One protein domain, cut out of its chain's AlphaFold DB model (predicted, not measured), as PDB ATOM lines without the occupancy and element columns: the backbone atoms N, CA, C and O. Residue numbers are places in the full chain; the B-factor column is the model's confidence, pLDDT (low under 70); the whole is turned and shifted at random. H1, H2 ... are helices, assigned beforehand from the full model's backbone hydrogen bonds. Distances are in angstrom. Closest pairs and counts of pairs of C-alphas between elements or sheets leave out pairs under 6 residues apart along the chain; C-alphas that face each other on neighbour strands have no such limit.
ATOM      1  N   THR A  20     267.611 273.564 237.777       47.28
ATOM      2  CA  THR A  20     266.991 273.337 239.084       47.28
ATOM      3  C   THR A  20     267.757 274.166 240.105       47.28
ATOM      4  O   THR A  20     268.839 273.776 240.539       47.28
ATOM      5  N   GLN A  21     267.211 275.334 240.457       48.66
ATOM      6  CA  GLN A  21     267.698 276.162 241.558       48.66
ATOM      7  C   GLN A  21     267.517 275.390 242.870       48.66
ATOM      8  O   GLN A  21     266.473 275.466 243.514       48.66
ATOM      9  N   LEU A  22     268.533 274.612 243.244       55.78
ATOM     10  CA  LEU A  22     268.655 274.042 244.579       55.78
ATOM     11  C   LEU A  22     268.589 275.180 245.605       55.78
ATOM     12  O   LEU A  22     269.188 276.242 245.406       55.78
ATOM     13  N   SER A  23     267.902 274.965 246.726       60.38
ATOM     14  CA  SER A  23     268.014 275.889 247.855       60.38
ATOM     15  C   SER A  23     269.472 275.961 248.332       60.38
ATOM     16  O   SER A  23     270.265 275.028 248.144       60.38
ATOM     17  N   SER A  24     269.855 277.064 248.982       60.00
ATOM     18  CA  SER A  24     271.210 277.209 249.532       60.00
ATOM     19  C   SER A  24     271.553 276.063 250.490       60.00
ATOM     20  O   SER A  24     272.656 275.527 250.428       60.00
ATOM     21  N   SER A  25     270.597 275.604 251.304       66.06
ATOM     22  CA  SER A  25     270.769 274.463 252.210       66.06
ATOM     23  C   SER A  25     270.979 273.128 251.489       66.06
ATOM     24  O   SER A  25     271.840 272.355 251.902       66.06
ATOM     25  N   GLU A  26     270.246 272.854 250.405       62.91
ATOM     26  CA  GLU A  26     270.432 271.629 249.607       62.91
ATOM     27  C   GLU A  26     271.786 271.636 248.889       62.91
ATOM     28  O   GLU A  26     272.461 270.609 248.823       62.91
ATOM     29  N   THR A  27     272.213 272.804 248.409       65.44
ATOM     30  CA  THR A  27     273.522 272.989 247.768       65.44
ATOM     31  C   THR A  27     274.662 272.813 248.772       65.44
ATOM     32  O   THR A  27     275.650 272.147 248.474       65.44
ATOM     33  N   HIS A  28     274.521 273.359 249.986       68.00
ATOM     34  CA  HIS A  28     275.503 273.183 251.057       68.00
ATOM     35  C   HIS A  28     275.611 271.727 251.514       68.00
ATOM     36  O   HIS A  28     276.721 271.237 251.710       68.00
ATOM     37  N   LEU A  29     274.487 271.016 251.654       70.62
ATOM     38  CA  LEU A  29     274.506 269.608 252.049       70.62
ATOM     39  C   LEU A  29     275.167 268.735 250.976       70.62
ATOM     40  O   LEU A  29     276.016 267.908 251.304       70.62
ATOM     41  N   LEU A  30     274.844 268.969 249.700       73.75
ATOM     42  CA  LEU A  30     275.510 268.301 248.585       73.75
ATOM     43  C   LEU A  30     277.012 268.603 248.575       73.75
ATOM     44  O   LEU A  30     277.818 267.681 248.506       73.75
ATOM     45  N   HIS A  31     277.395 269.874 248.697       72.44
ATOM     46  CA  HIS A  31     278.799 270.269 248.749       72.44
ATOM     47  C   HIS A  31     279.542 269.562 249.888       72.44
ATOM     48  O   HIS A  31     280.646 269.073 249.674       72.44
ATOM     49  N   ASN A  32     278.937 269.447 251.073       75.12
ATOM     50  CA  ASN A  32     279.550 268.747 252.200       75.12
ATOM     51  C   ASN A  32     279.781 267.261 251.888       75.12
ATOM     52  O   ASN A  32     280.911 266.794 252.033       75.12
ATOM     53  N   LEU A  33     278.768 266.554 251.373       79.25
ATOM     54  CA  LEU A  33     278.893 265.142 250.982       79.25
ATOM     55  C   LEU A  33     279.977 264.940 249.913       79.25
ATOM     56  O   LEU A  33     280.796 264.030 250.013       79.25
ATOM     57  N   LEU A  34     280.021 265.813 248.903       76.31
ATOM     58  CA  LEU A  34     281.028 265.728 247.846       76.31
ATOM     59  C   LEU A  34     282.422 266.082 248.348       76.31
ATOM     60  O   LEU A  34     283.384 265.454 247.927       76.31
ATOM     61  N   SER A  35     282.538 267.062 249.243       76.19
ATOM     62  CA  SER A  35     283.822 267.481 249.797       76.19
ATOM     63  C   SER A  35     284.464 266.395 250.656       76.19
ATOM     64  O   SER A  35     285.687 266.304 250.663       76.19
ATOM     65  N   GLN A  36     283.660 265.560 251.326       76.50
ATOM     66  CA  GLN A  36     284.129 264.387 252.067       76.50
ATOM     67  C   GLN A  36     284.637 263.289 251.120       76.50
ATOM     68  O   GLN A  36     285.714 262.741 251.346       76.50
ATOM     69  N   GLU A  37     283.935 263.025 250.012       75.25
ATOM     70  CA  GLU A  37     284.413 262.095 248.974       75.25
ATOM     71  C   GLU A  37     285.630 262.611 248.193       75.25
ATOM     72  O   GLU A  37     286.442 261.826 247.715       75.25
ATOM     73  N   ASP A  38     285.765 263.925 248.025       69.69
ATOM     74  CA  ASP A  38     286.832 264.526 247.216       69.69
ATOM     75  C   ASP A  38     288.125 264.763 248.020       69.69
ATOM     76  O   ASP A  38     289.098 265.316 247.491       69.69
ATOM     77  N   GLN A  39     288.172 264.351 249.292       69.25
ATOM     78  CA  GLN A  39     289.404 264.391 250.077       69.25
ATOM     79  C   GLN A  39     290.456 263.465 249.450       69.25
ATOM     80  O   GLN A  39     290.163 262.339 249.052       69.25
ATOM     81  N   LEU A  40     291.717 263.914 249.394       54.56
ATOM     82  CA  LEU A  40     292.839 263.166 248.794       54.56
ATOM     83  C   LEU A  40     292.946 261.719 249.306       54.56
ATOM     84  O   LEU A  40     293.280 260.812 248.542       54.56
ATOM     85  N   HIS A  41     292.614 261.496 250.578       60.88
ATOM     86  CA  HIS A  41     292.630 260.178 251.209       60.88
ATOM     87  C   HIS A  41     291.511 259.253 250.726       60.88
ATOM     88  O   HIS A  41     291.702 258.038 250.709       60.88
ATOM     89  N   PRO A 149     276.708 255.427 250.524       88.38
ATOM     90  CA  PRO A 149     275.666 255.621 249.511       88.38
ATOM     91  C   PRO A 149     274.305 256.010 250.109       88.38
ATOM     92  O   PRO A 149     273.542 256.754 249.494       88.38
ATOM     93  N   HIS A 150     274.015 255.582 251.343       88.94
ATOM     94  CA  HIS A 150     272.775 255.924 252.047       88.94
ATOM     95  C   HIS A 150     272.632 257.411 252.344       88.94
ATOM     96  O   HIS A 150     271.511 257.924 252.347       88.94
ATOM     97  N   HIS A 151     273.742 258.122 252.543       86.94
ATOM     98  CA  HIS A 151     273.724 259.574 252.700       86.94
ATOM     99  C   HIS A 151     273.262 260.255 251.405       86.94
ATOM    100  O   HIS A 151     272.431 261.163 251.446       86.94
ATOM    101  N   PHE A 152     273.708 259.752 250.248       84.44
ATOM    102  CA  PHE A 152     273.250 260.226 248.942       84.44
ATOM    103  C   PHE A 152     271.790 259.860 248.671       84.44
ATOM    104  O   PHE A 152     271.041 260.708 248.189       84.44
ATOM    105  N   PHE A 153     271.339 258.657 249.042       86.50
ATOM    106  CA  PHE A 153     269.913 258.319 248.974       86.50
ATOM    107  C   PHE A 153     269.066 259.263 249.826       86.50
ATOM    108  O   PHE A 153     268.052 259.761 249.355       86.50
ATOM    109  N   SER A 154     269.487 259.561 251.055       85.00
ATOM    110  CA  SER A 154     268.767 260.489 251.934       85.00
ATOM    111  C   SER A 154     268.723 261.911 251.370       85.00
ATOM    112  O   SER A 154     267.662 262.537 251.384       85.00
ATOM    113  N   TYR A 155     269.831 262.400 250.804       83.06
ATOM    114  CA  TYR A 155     269.862 263.681 250.093       83.06
ATOM    115  C   TYR A 155     268.863 263.714 248.927       83.06
ATOM    116  O   TYR A 155     268.029 264.616 248.851       83.06
ATOM    117  N   LEU A 156     268.901 262.703 248.055       80.00
ATOM    118  CA  LEU A 156     268.021 262.623 246.891       80.00
ATOM    119  C   LEU A 156     266.550 262.451 247.292       80.00
ATOM    120  O   LEU A 156     265.674 263.010 246.636       80.00
ATOM    121  N   THR A 157     266.262 261.743 248.387       80.56
ATOM    122  CA  THR A 157     264.902 261.620 248.924       80.56
ATOM    123  C   THR A 157     264.393 262.971 249.413       80.56
ATOM    124  O   THR A 157     263.261 263.342 249.102       80.56
ATOM    125  N   ASN A 158     265.220 263.748 250.116       77.94
ATOM    126  CA  ASN A 158     264.847 265.097 250.545       77.94
ATOM    127  C   ASN A 158     264.551 266.003 249.346       77.94
ATOM    128  O   ASN A 158     263.504 266.646 249.320       77.94
ATOM    129  N   LEU A 159     265.399 265.955 248.317       74.25
ATOM    130  CA  LEU A 159     265.189 266.678 247.064       74.25
ATOM    131  C   LEU A 159     263.935 266.201 246.310       74.25
ATOM    132  O   LEU A 159     263.240 266.982 245.663       74.25
ATOM    133  N   SER A 160     263.600 264.913 246.394       73.00
ATOM    134  CA  SER A 160     262.362 264.387 245.811       73.00
ATOM    135  C   SER A 160     261.118 264.894 246.545       73.00
ATOM    136  O   SER A 160     260.124 265.215 245.896       73.00
ATOM    137  N   ASN A 161     261.189 265.029 247.877       72.69
ATOM    138  CA  ASN A 161     260.101 265.559 248.696       72.69
ATOM    139  C   ASN A 161     259.890 267.056 248.429       72.69
ATOM    140  O   ASN A 161     258.747 267.484 248.302       72.69
ATOM    141  N   THR A 162     260.959 267.852 248.291       71.94
ATOM    142  CA  THR A 162     260.835 269.288 247.972       71.94
ATOM    143  C   THR A 162     260.200 269.520 246.601       71.94
ATOM    144  O   THR A 162     259.426 270.460 246.430       71.94
ATOM    145  N   ASN A 163     260.440 268.613 245.653       68.94
ATOM    146  CA  ASN A 163     259.875 268.663 244.305       68.94
ATOM    147  C   ASN A 163     258.557 267.877 244.129       68.94
ATOM    148  O   ASN A 163     258.072 267.771 243.003       68.94
ATOM    149  N   ASN A 164     257.976 267.313 245.199       76.50
ATOM    150  CA  ASN A 164     256.777 266.456 245.156       76.50
ATOM    151  C   ASN A 164     256.858 265.311 244.120       76.50
ATOM    152  O   ASN A 164     255.882 264.996 243.434       76.50
ATOM    153  N   ASN A 165     258.029 264.684 243.978       77.56
ATOM    154  CA  ASN A 165     258.277 263.628 242.995       77.56
ATOM    155  C   ASN A 165     258.244 262.231 243.641       77.56
ATOM    156  O   ASN A 165     259.283 261.631 243.927       77.56
ATOM    157  N   GLU A 166     257.038 261.692 243.838       81.25
ATOM    158  CA  GLU A 166     256.823 260.369 244.455       81.25
ATOM    159  C   GLU A 166     257.459 259.214 243.658       81.25
ATOM    160  O   GLU A 166     257.970 258.259 244.242       81.25
ATOM    161  N   ASN A 167     257.520 259.322 242.326       79.75
ATOM    162  CA  ASN A 167     258.171 258.309 241.487       79.75
ATOM    163  C   ASN A 167     259.678 258.219 241.773       79.75
ATOM    164  O   ASN A 167     260.243 257.123 241.831       79.75
ATOM    165  N   LEU A 168     260.342 259.366 241.961       78.38
ATOM    166  CA  LEU A 168     261.756 259.408 242.335       78.38
ATOM    167  C   LEU A 168     261.961 258.818 243.733       78.38
ATOM    168  O   LEU A 168     262.847 257.988 243.912       78.38
ATOM    169  N   LYS A 169     261.110 259.174 244.694       81.06
ATOM    170  CA  LYS A 169     261.161 258.624 246.052       81.06
ATOM    171  C   LYS A 169     261.037 257.099 246.067       81.06
ATOM    172  O   LYS A 169     261.843 256.426 246.703       81.06
ATOM    173  N   GLN A 170     260.089 256.550 245.306       86.56
ATOM    174  CA  GLN A 170     259.925 255.104 245.165       86.56
ATOM    175  C   GLN A 170     261.152 254.446 244.516       86.56
ATOM    176  O   GLN A 170     261.593 253.392 244.967       86.56
ATOM    177  N   THR A 171     261.735 255.085 243.497       85.06
ATOM    178  CA  THR A 171     262.959 254.599 242.838       85.06
ATOM    179  C   THR A 171     264.147 254.583 243.805       85.06
ATOM    180  O   THR A 171     264.910 253.620 243.829       85.06
ATOM    181  N   ILE A 172     264.305 255.626 244.625       85.44
ATOM    182  CA  ILE A 172     265.378 255.704 245.627       85.44
ATOM    183  C   ILE A 172     265.206 254.613 246.686       85.44
ATOM    184  O   ILE A 172     266.186 253.977 247.069       85.44
ATOM    185  N   GLU A 173     263.977 254.346 247.124       87.31
ATOM    186  CA  GLU A 173     263.719 253.283 248.098       87.31
ATOM    187  C   GLU A 173     264.005 251.890 247.512       87.31
ATOM    188  O   GLU A 173     264.612 251.043 248.169       87.31
ATOM    189  N   GLN A 174     263.671 251.666 246.237       88.88
ATOM    190  CA  GLN A 174     264.067 250.452 245.517       88.88
ATOM    191  C   GLN A 174     265.594 250.333 245.400       88.88
ATOM    192  O   GLN A 174     266.134 249.247 245.607       88.88
ATOM    193  N   ALA A 175     266.303 251.436 245.134       88.75
ATOM    194  CA  ALA A 175     267.766 251.463 245.063       88.75
ATOM    195  C   ALA A 175     268.413 251.152 246.417       88.75
ATOM    196  O   ALA A 175     269.396 250.414 246.481       88.75
ATOM    197  N   ARG A 176     267.836 251.668 247.506       89.44
ATOM    198  CA  ARG A 176     268.265 251.390 248.878       89.44
ATOM    199  C   ARG A 176     268.067 249.922 249.245       89.44
ATOM    200  O   ARG A 176     268.988 249.302 249.768       89.44
ATOM    201  N   SER A 177     266.900 249.361 248.927       88.38
ATOM    202  CA  SER A 177     266.614 247.935 249.122       88.38
ATOM    203  C   SER A 177     267.596 247.058 248.338       88.38
ATOM    204  O   SER A 177     268.199 246.141 248.898       88.38
ATOM    205  N   LEU A 178     267.849 247.413 247.073       87.62
ATOM    206  CA  LEU A 178     268.818 246.723 246.230       87.62
ATOM    207  C   LEU A 178     270.233 246.784 246.817       87.62
ATOM    208  O   LEU A 178     270.906 245.755 246.850       87.62
ATOM    209  N   LEU A 179     270.671 247.946 247.322       87.81
ATOM    210  CA  LEU A 179     271.969 248.076 247.990       87.81
ATOM    211  C   LEU A 179     272.083 247.117 249.176       87.81
ATOM    212  O   LEU A 179     273.101 246.448 249.320       87.81
ATOM    213  N   SER A 180     271.040 247.011 249.998       85.00
ATOM    214  CA  SER A 180     271.027 246.063 251.111       85.00
ATOM    215  C   SER A 180     271.198 244.625 250.627       85.00
ATOM    216  O   SER A 180     272.088 243.934 251.111       85.00
ATOM    217  N   THR A 181     270.463 244.195 249.600       82.19
ATOM    218  CA  THR A 181     270.601 242.835 249.051       82.19
ATOM    219  C   THR A 181     272.009 242.550 248.519       82.19
ATOM    220  O   THR A 181     272.606 241.526 248.856       82.19
ATOM    221  N   ILE A 182     272.572 243.456 247.717       79.62
ATOM    222  CA  ILE A 182     273.872 243.231 247.067       79.62
ATOM    223  C   ILE A 182     275.053 243.418 248.025       79.62
ATOM    224  O   ILE A 182     276.098 242.795 247.822       79.62
ATOM    225  N   SER A 183     274.895 244.218 249.087       75.06
ATOM    226  CA  SER A 183     275.935 244.458 250.096       75.06
ATOM    227  C   SER A 183     276.330 243.203 250.876       75.06
ATOM    228  O   SER A 183     277.410 243.170 251.444       75.06
ATOM    229  N   HIS A 184     275.520 242.144 250.851       68.25
ATOM    230  CA  HIS A 184     275.874 240.856 251.451       68.25
ATOM    231  C   HIS A 184     276.609 239.909 250.484       68.25
ATOM    232  O   HIS A 184     277.188 238.918 250.917       68.25
ATOM    233  N   GLN A 185     276.586 240.182 249.173       65.50
ATOM    234  CA  GLN A 185     277.052 239.245 248.136       65.50
ATOM    235  C   GLN A 185     278.217 239.784 247.291       65.50
ATOM    236  O   GLN A 185     279.090 239.029 246.872       65.50
ATOM    237  N   THR A 186     278.249 241.092 247.033       64.88
ATOM    238  CA  THR A 186     279.154 241.734 246.051       64.88
ATOM    239  C   THR A 186     279.851 242.969 246.611       64.88
ATOM    240  O   THR A 186     280.391 243.804 245.888       64.88
ATOM    241  N   PHE A 187     279.869 243.064 247.931       66.00
ATOM    242  CA  PHE A 187     280.356 244.191 248.703       66.00
ATOM    243  C   PHE A 187     281.741 244.716 248.270       66.00
ATOM    244  O   PHE A 187     281.930 245.908 248.036       66.00
ATOM    245  N   HIS A 188     282.696 243.815 248.039       65.88
ATOM    246  CA  HIS A 188     284.052 244.147 247.594       65.88
ATOM    247  C   HIS A 188     284.110 244.858 246.227       65.88
ATOM    248  O   HIS A 188     285.053 245.603 245.959       65.88
ATOM    249  N   LEU A 189     283.101 244.670 245.369       68.25
ATOM    250  CA  LEU A 189     283.058 245.240 244.021       68.25
ATOM    251  C   LEU A 189     282.550 246.672 243.997       68.25
ATOM    252  O   LEU A 189     282.925 247.416 243.097       68.25
ATOM    253  N   LEU A 190     281.709 247.069 244.951       71.31
ATOM    254  CA  LEU A 190     281.142 248.419 244.983       71.31
ATOM    255  C   LEU A 190     282.064 249.402 245.701       71.31
ATOM    256  O   LEU A 190     282.140 250.564 245.322       71.31
ATOM    257  N   HIS A 191     282.869 248.908 246.641       76.81
ATOM    258  CA  HIS A 191     283.850 249.699 247.381       76.81
ATOM    259  C   HIS A 191     285.051 250.197 246.562       76.81
ATOM    260  O   HIS A 191     285.914 250.882 247.121       76.81
ATOM    261  N   LYS A 192     285.139 249.846 245.271       80.69
ATOM    262  CA  LYS A 192     286.109 250.429 244.324       80.69
ATOM    263  C   LYS A 192     285.615 251.734 243.692       80.69
ATOM    264  O   LYS A 192     286.378 252.394 242.992       80.69
ATOM    265  N   TYR A 193     284.353 252.091 243.920       83.81
ATOM    266  CA  TYR A 193     283.732 253.304 243.409       83.81
ATOM    267  C   TYR A 193     283.357 254.250 244.557       83.81
ATOM    268  O   TYR A 193     283.087 253.785 245.667       83.81
ATOM    269  N   PRO A 194     283.298 255.568 244.297       84.56
ATOM    270  CA  PRO A 194     282.739 256.521 245.246       84.56
ATOM    271  C   PRO A 194     281.296 256.188 245.648       84.56
ATOM    272  O   PRO A 194     280.514 255.683 244.838       84.56
ATOM    273  N   SER A 195     280.926 256.519 246.882       87.00
ATOM    274  CA  SER A 195     279.592 256.288 247.448       87.00
ATOM    275  C   SER A 195     278.485 256.931 246.602       87.00
ATOM    276  O   SER A 195     277.434 256.325 246.386       87.00
ATOM    277  N   SER A 196     278.739 258.121 246.059       84.81
ATOM    278  CA  SER A 196     277.872 258.815 245.111       84.81
ATOM    279  C   SER A 196     277.702 258.038 243.813       84.81
ATOM    280  O   SER A 196     276.578 257.832 243.365       84.81
ATOM    281  N   ILE A 197     278.796 257.554 243.224       84.75
ATOM    282  CA  ILE A 197     278.760 256.748 242.000       84.75
ATOM    283  C   ILE A 197     277.931 255.486 242.214       84.75
ATOM    284  O   ILE A 197     277.105 255.151 241.366       84.75
ATOM    285  N   VAL A 198     278.093 254.818 243.352       87.56
ATOM    286  CA  VAL A 198     277.334 253.607 243.686       87.56
ATOM    287  C   VAL A 198     275.847 253.931 243.829       87.56
ATOM    288  O   VAL A 198     275.020 253.281 243.188       87.56
ATOM    289  N   ALA A 199     275.499 254.969 244.597       86.75
ATOM    290  CA  ALA A 199     274.113 255.399 244.781       86.75
ATOM    291  C   ALA A 199     273.434 255.738 243.442       86.75
ATOM    292  O   ALA A 199     272.344 255.245 243.144       86.75
ATOM    293  N   LEU A 200     274.097 256.535 242.602       85.06
ATOM    294  CA  LEU A 200     273.560 256.942 241.304       85.06
ATOM    295  C   LEU A 200     273.470 255.775 240.318       85.06
ATOM    296  O   LEU A 200     272.502 255.696 239.560       85.06
ATOM    297  N   SER A 201     274.425 254.843 240.351       84.31
ATOM    298  CA  SER A 201     274.392 253.642 239.508       84.31
ATOM    299  C   SER A 201     273.199 252.752 239.843       84.31
ATOM    300  O   SER A 201     272.532 252.263 238.937       84.31
ATOM    301  N   LEU A 202     272.891 252.577 241.131       86.88
ATOM    302  CA  LEU A 202     271.746 251.779 241.575       86.88
ATOM    303  C   LEU A 202     270.418 252.397 241.150       86.88
ATOM    304  O   LEU A 202     269.557 251.698 240.622       86.88
ATOM    305  N   ILE A 203     270.277 253.714 241.310       84.00
ATOM    306  CA  ILE A 203     269.098 254.447 240.841       84.00
ATOM    307  C   ILE A 203     268.957 254.308 239.320       84.00
ATOM    308  O   ILE A 203     267.881 253.974 238.825       84.00
ATOM    309  N   SER A 204     270.049 254.511 238.575       81.06
ATOM    310  CA  SER A 204     270.054 254.398 237.113       81.06
ATOM    311  C   SER A 204     269.763 252.980 236.619       81.06
ATOM    312  O   SER A 204     269.291 252.829 235.495       81.06
ATOM    313  N   ASN A 205     270.043 251.947 237.416       79.12
ATOM    314  CA  ASN A 205     269.742 250.563 237.051       79.12
ATOM    315  C   ASN A 205     268.238 250.248 237.154       79.12
ATOM    316  O   ASN A 205     267.744 249.344 236.489       79.12
ATOM    317  N   ILE A 206     267.502 250.997 237.977       81.19
ATOM    318  CA  ILE A 206     266.071 250.775 238.225       81.19
ATOM    319  C   ILE A 206     265.199 251.556 237.239       81.19
ATOM    320  O   ILE A 206     264.096 251.126 236.906       81.19
ATOM    321  N   THR A 207     265.669 252.713 236.764       76.19
ATOM    322  CA  THR A 207     264.837 253.638 235.994       76.19
ATOM    323  C   THR A 207     265.506 254.143 234.722       76.19
ATOM    324  O   THR A 207     266.679 254.498 234.702       76.19
ATOM    325  N   SER A 208     264.710 254.274 233.660       66.31
ATOM    326  CA  SER A 208     265.061 255.025 232.451       66.31
ATOM    327  C   SER A 208     264.542 256.470 232.490       66.31
ATOM    328  O   SER A 208     264.430 257.116 231.447       66.31
ATOM    329  N   ASN A 209     264.139 256.967 233.665       63.94
ATOM    330  CA  ASN A 209     263.529 258.283 233.812       63.94
ATOM    331  C   ASN A 209     264.539 259.394 233.483       63.94
ATOM    332  O   ASN A 209     265.506 259.624 234.211       63.94
ATOM    333  N   THR A 210     264.277 260.110 232.392       61.38
ATOM    334  CA  THR A 210     265.111 261.206 231.890       61.38
ATOM    335  C   THR A 210     265.324 262.304 232.922       61.38
ATOM    336  O   THR A 210     266.430 262.816 233.013       61.38
ATOM    337  N   PHE A 211     264.335 262.615 233.764       60.69
ATOM    338  CA  PHE A 211     264.500 263.602 234.837       60.69
ATOM    339  C   PHE A 211     265.592 263.197 235.837       60.69
ATOM    340  O   PHE A 211     266.387 264.023 236.272       60.69
ATOM    341  N   ILE A 212     265.657 261.912 236.180       57.38
ATOM    342  CA  ILE A 212     266.635 261.371 237.131       57.38
ATOM    343  C   ILE A 212     268.034 261.403 236.518       57.38
ATOM    344  O   ILE A 212     268.997 261.791 237.174       57.38
ATOM    345  N   ILE A 213     268.123 261.081 235.230       61.94
ATOM    346  CA  ILE A 213     269.350 261.217 234.446       61.94
ATOM    347  C   ILE A 213     269.807 262.687 234.399       61.94
ATOM    348  O   ILE A 213     270.999 262.947 234.532       61.94
ATOM    349  N   GLU A 214     268.893 263.655 234.277       61.72
ATOM    350  CA  GLU A 214     269.226 265.086 234.343       61.72
ATOM    351  C   GLU A 214     269.713 265.533 235.727       61.72
ATOM    352  O   GLU A 214     270.674 266.293 235.820       61.72
ATOM    353  N   GLN A 215     269.134 265.012 236.811       63.00
ATOM    354  CA  GLN A 215     269.632 265.279 238.167       63.00
ATOM    355  C   GLN A 215     271.026 264.678 238.397       63.00
ATOM    356  O   GLN A 215     271.896 265.330 238.970       63.00
ATOM    357  N   ILE A 216     271.282 263.471 237.879       64.81
ATOM    358  CA  ILE A 216     272.612 262.840 237.876       64.81
ATOM    359  C   ILE A 216     273.618 263.683 237.087       64.81
ATOM    360  O   ILE A 216     274.753 263.862 237.521       64.81
ATOM    361  N   LYS A 217     273.225 264.228 235.935       63.91
ATOM    362  CA  LYS A 217     274.092 265.112 235.145       63.91
ATOM    363  C   LYS A 217     274.396 266.406 235.878       63.91
ATOM    364  O   LYS A 217     275.561 266.776 235.957       63.91
ATOM    365  N   SER A 218     273.375 267.053 236.437       64.12
ATOM    366  CA  SER A 218     273.536 268.248 237.269       64.12
ATOM    367  C   SER A 218     274.522 267.984 238.412       64.12
ATOM    368  O   SER A 218     275.495 268.713 238.584       64.12
ATOM    369  N   PHE A 219     274.369 266.849 239.099       66.94
ATOM    370  CA  PHE A 219     275.303 266.380 240.119       66.94
ATOM    371  C   PHE A 219     276.746 266.234 239.597       66.94
ATOM    372  O   PHE A 219     277.685 266.728 240.222       66.94
ATOM    373  N   LEU A 220     276.938 265.583 238.445       66.44
ATOM    374  CA  LEU A 220     278.262 265.357 237.856       66.44
ATOM    375  C   LEU A 220     278.949 266.660 237.425       66.44
ATOM    376  O   LEU A 220     280.175 266.736 237.474       66.44
ATOM    377  N   LEU A 221     278.187 267.691 237.049       67.06
ATOM    378  CA  LEU A 221     278.727 269.005 236.685       67.06
ATOM    379  C   LEU A 221     279.362 269.749 237.868       67.06
ATOM    380  O   LEU A 221     280.207 270.614 237.653       67.06
ATOM    381  N   HIS A 222     279.009 269.397 239.106       67.19
ATOM    382  CA  HIS A 222     279.630 269.967 240.302       67.19
ATOM    383  C   HIS A 222     280.965 269.301 240.682       67.19
ATOM    384  O   HIS A 222     281.663 269.805 241.564       67.19
ATOM    385  N   LYS A 223     281.351 268.192 240.036       67.06
ATOM    386  CA  LYS A 223     282.634 267.521 240.290       67.06
ATOM    387  C   LYS A 223     283.776 268.173 239.509       67.06
ATOM    388  O   LYS A 223     283.600 268.662 238.397       67.06
ATOM    389  N   LYS A 224     284.986 268.119 240.081       67.94
ATOM    390  CA  LYS A 224     286.207 268.685 239.474       67.94
ATOM    391  C   LYS A 224     286.585 268.043 238.132       67.94
ATOM    392  O   LYS A 224     287.169 268.724 237.297       67.94
ATOM    393  N   ASP A 225     286.256 266.765 237.929       72.81
ATOM    394  CA  ASP A 225     286.497 266.033 236.676       72.81
ATOM    395  C   ASP A 225     285.258 265.208 236.267       72.81
ATOM    396  O   ASP A 225     285.188 264.004 236.524       72.81
ATOM    397  N   PRO A 226     284.253 265.826 235.627       70.50
ATOM    398  CA  PRO A 226     283.004 265.145 235.287       70.50
ATOM    399  C   PRO A 226     283.197 263.919 234.380       70.50
ATOM    400  O   PRO A 226     282.449 262.948 234.491       70.50
ATOM    401  N   GLN A 227     284.206 263.922 233.498       71.88
ATOM    402  CA  GLN A 227     284.442 262.825 232.550       71.88
ATOM    403  C   GLN A 227     284.920 261.554 233.257       71.88
ATOM    404  O   GLN A 227     284.459 260.454 232.936       71.88
ATOM    405  N   HIS A 228     285.800 261.701 234.250       79.88
ATOM    406  CA  HIS A 228     286.245 260.584 235.077       79.88
ATOM    407  C   HIS A 228     285.076 259.918 235.821       79.88
ATOM    408  O   HIS A 228     284.928 258.696 235.772       79.88
ATOM    409  N   TYR A 229     284.198 260.714 236.437       72.25
ATOM    410  CA  TYR A 229     283.042 260.199 237.176       72.25
ATOM    411  C   TYR A 229     281.999 259.558 236.251       72.25
ATOM    412  O   TYR A 229     281.442 258.518 236.595       72.25
ATOM    413  N   VAL A 230     281.776 260.097 235.045       73.38
ATOM    414  CA  VAL A 230     280.921 259.449 234.029       73.38
ATOM    415  C   VAL A 230     281.464 258.070 233.653       73.38
ATOM    416  O   VAL A 230     280.697 257.112 233.541       73.38
ATOM    417  N   LYS A 231     282.785 257.938 233.477       79.31
ATOM    418  CA  LYS A 231     283.414 256.642 233.200       79.31
ATOM    419  C   LYS A 231     283.194 255.660 234.355       79.31
ATOM    420  O   LYS A 231     282.735 254.547 234.108       79.31
ATOM    421  N   GLN A 232     283.451 256.080 235.596       79.69
ATOM    422  CA  GLN A 232     283.219 255.253 236.786       79.69
ATOM    423  C   GLN A 232     281.750 254.835 236.930       79.69
ATOM    424  O   GLN A 232     281.476 253.677 237.232       79.69
ATOM    425  N   LEU A 233     280.808 255.743 236.655       79.00
ATOM    426  CA  LEU A 233     279.372 255.457 236.654       79.00
ATOM    427  C   LEU A 233     279.023 254.361 235.641       79.00
ATOM    428  O   LEU A 233     278.360 253.387 235.987       79.00
ATOM    429  N   ARG A 234     279.505 254.483 234.398       74.06
ATOM    430  CA  ARG A 234     279.270 253.483 233.343       74.06
ATOM    431  C   ARG A 234     279.829 252.113 233.734       74.06
ATOM    432  O   ARG A 234     279.143 251.106 233.577       74.06
ATOM    433  N   GLU A 235     281.050 252.076 234.259       83.12
ATOM    434  CA  GLU A 235     281.674 250.834 234.719       83.12
ATOM    435  C   GLU A 235     280.906 250.216 235.894       83.12
ATOM    436  O   GLU A 235     280.650 249.016 235.885       83.12
ATOM    437  N   CYS A 236     280.481 251.023 236.870       83.19
ATOM    438  CA  CYS A 236     279.714 250.554 238.020       83.19
ATOM    439  C   CYS A 236     278.343 249.995 237.606       83.19
ATOM    440  O   CYS A 236     277.964 248.920 238.067       83.19
ATOM    441  N   ILE A 237     277.624 250.664 236.697       80.12
ATOM    442  CA  ILE A 237     276.352 250.163 236.145       80.12
ATOM    443  C   ILE A 237     276.560 248.814 235.453       80.12
ATOM    444  O   ILE A 237     275.827 247.868 235.725       80.12
ATOM    445  N   PHE A 238     277.575 248.704 234.592       81.81
ATOM    446  CA  PHE A 238     277.871 247.454 233.892       81.81
ATOM    447  C   PHE A 238     278.162 246.303 234.867       81.81
ATOM    448  O   PHE A 238     277.688 245.186 234.676       81.81
ATOM    449  N   GLN A 239     278.909 246.578 235.939       80.31
ATOM    450  CA  GLN A 239     279.182 245.591 236.983       80.31
ATOM    451  C   GLN A 239     277.897 245.183 237.715       80.31
ATOM    452  O   GLN A 239     277.642 243.992 237.859       80.31
ATOM    453  N   LEU A 240     277.051 246.139 238.111       77.69
ATOM    454  CA  LEU A 240     275.781 245.867 238.794       77.69
ATOM    455  C   LEU A 240     274.830 244.999 237.961       77.69
ATOM    456  O   LEU A 240     274.195 244.100 238.506       77.69
ATOM    457  N   GLN A 241     274.769 245.218 236.645       76.12
ATOM    458  CA  GLN A 241     273.897 244.456 235.748       76.12
ATOM    459  C   GLN A 241     274.174 242.955 235.762       76.12
ATOM    460  O   GLN A 241     273.240 242.175 235.619       76.12
ATOM    461  N   SER A 242     275.426 242.548 235.986       72.31
ATOM    462  CA  SER A 242     275.781 241.129 236.089       72.31
ATOM    463  C   SER A 242     275.214 240.424 237.330       72.31
ATOM    464  O   SER A 242     275.264 239.198 237.401       72.31
ATOM    465  N   TYR A 243     274.655 241.178 238.284       66.62
ATOM    466  CA  TYR A 243     274.140 240.668 239.559       66.62
ATOM    467  C   TYR A 243     272.650 240.931 239.783       66.62
ATOM    468  O   TYR A 243     272.065 240.371 240.706       66.62
TER     469      TYR A 243
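What this domain is: This is residues 20 to 41 and 149 to 243 of the 245 residues of the protein "Hypothetical protein" of Adineta steineri (UniProt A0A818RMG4). Three helices, H1, H2 and H3, lie side by side in an antiparallel row, and H5 is the core, crossing H3 on one side of this row at a steep tilt and meeting H2 at a corner where residues 195 to 199 of H5 come to residues 149 to 153 of H2. H7 packs on the other side of H5, with H6 meeting it at a corner, and the four-residue H4 sits at the edge near the end of H3. The printed part has 117 residues with seven named helices, H1 to H7 in order, and no named strand: all helix. It is compact, with a radius of gyration of the C-alphas of 13.6 A and spans of 38 by 35 by 22 A.

Where its parts are: H1, residues 24 to 37, begins at C-alpha 24 (271.210, 277.209, 249.532) and is 20.1 A long. After the cut come H2, residues 149 to 162, 20.2 A, and H3, residues 166 to 183, 25.5 A. H4 is residues 187 to 190, H5 195 to 206 and H6 210 to 221. H7, residues 226 to 243, 26.4 A, ends at C-alpha 243 (274.140, 240.668, 239.559).

How they stand to each other: The hub H5 touches H7 at a steep tilt of 55 degrees, the closest C-alphas being Ser 201 and Ile 237, 5.2 A apart. It touches H3 through Ala 175 and Leu 202, C-alphas 5.3 A apart. H2 and H3 form a hairpin, closest at the C-alphas of Thr 157 and Lys 169, 5.6 A. H1 touches H2 at a shallow tilt of 12 degrees, opposite ways, closest at the C-alphas of Leu 30 and Tyr 155, 7.5 A. H5 and H6, a hairpin, only just touch, with 3 pairs of C-alphas within 8 A. H6 and H7 touch only at the corner, only just, with 3 such pairs. In H1, H2, H3, H5 and H6 every O i to N i+4 pair is within hydrogen-bond range, in H7 12 of 14; H4 is too short for one.

The domain as a whole: The C-alphas of Ser 24 and Ser 242 are farthest apart, 38.8 A. Residues 42 to 148 are not printed; C-alphas 41 and 149 are 17.6 A apart. The links printed whole are tight. Mean pLDDT of the printed part is 74.9, with residues 20 to 28 and 208 to 224 among those under 70.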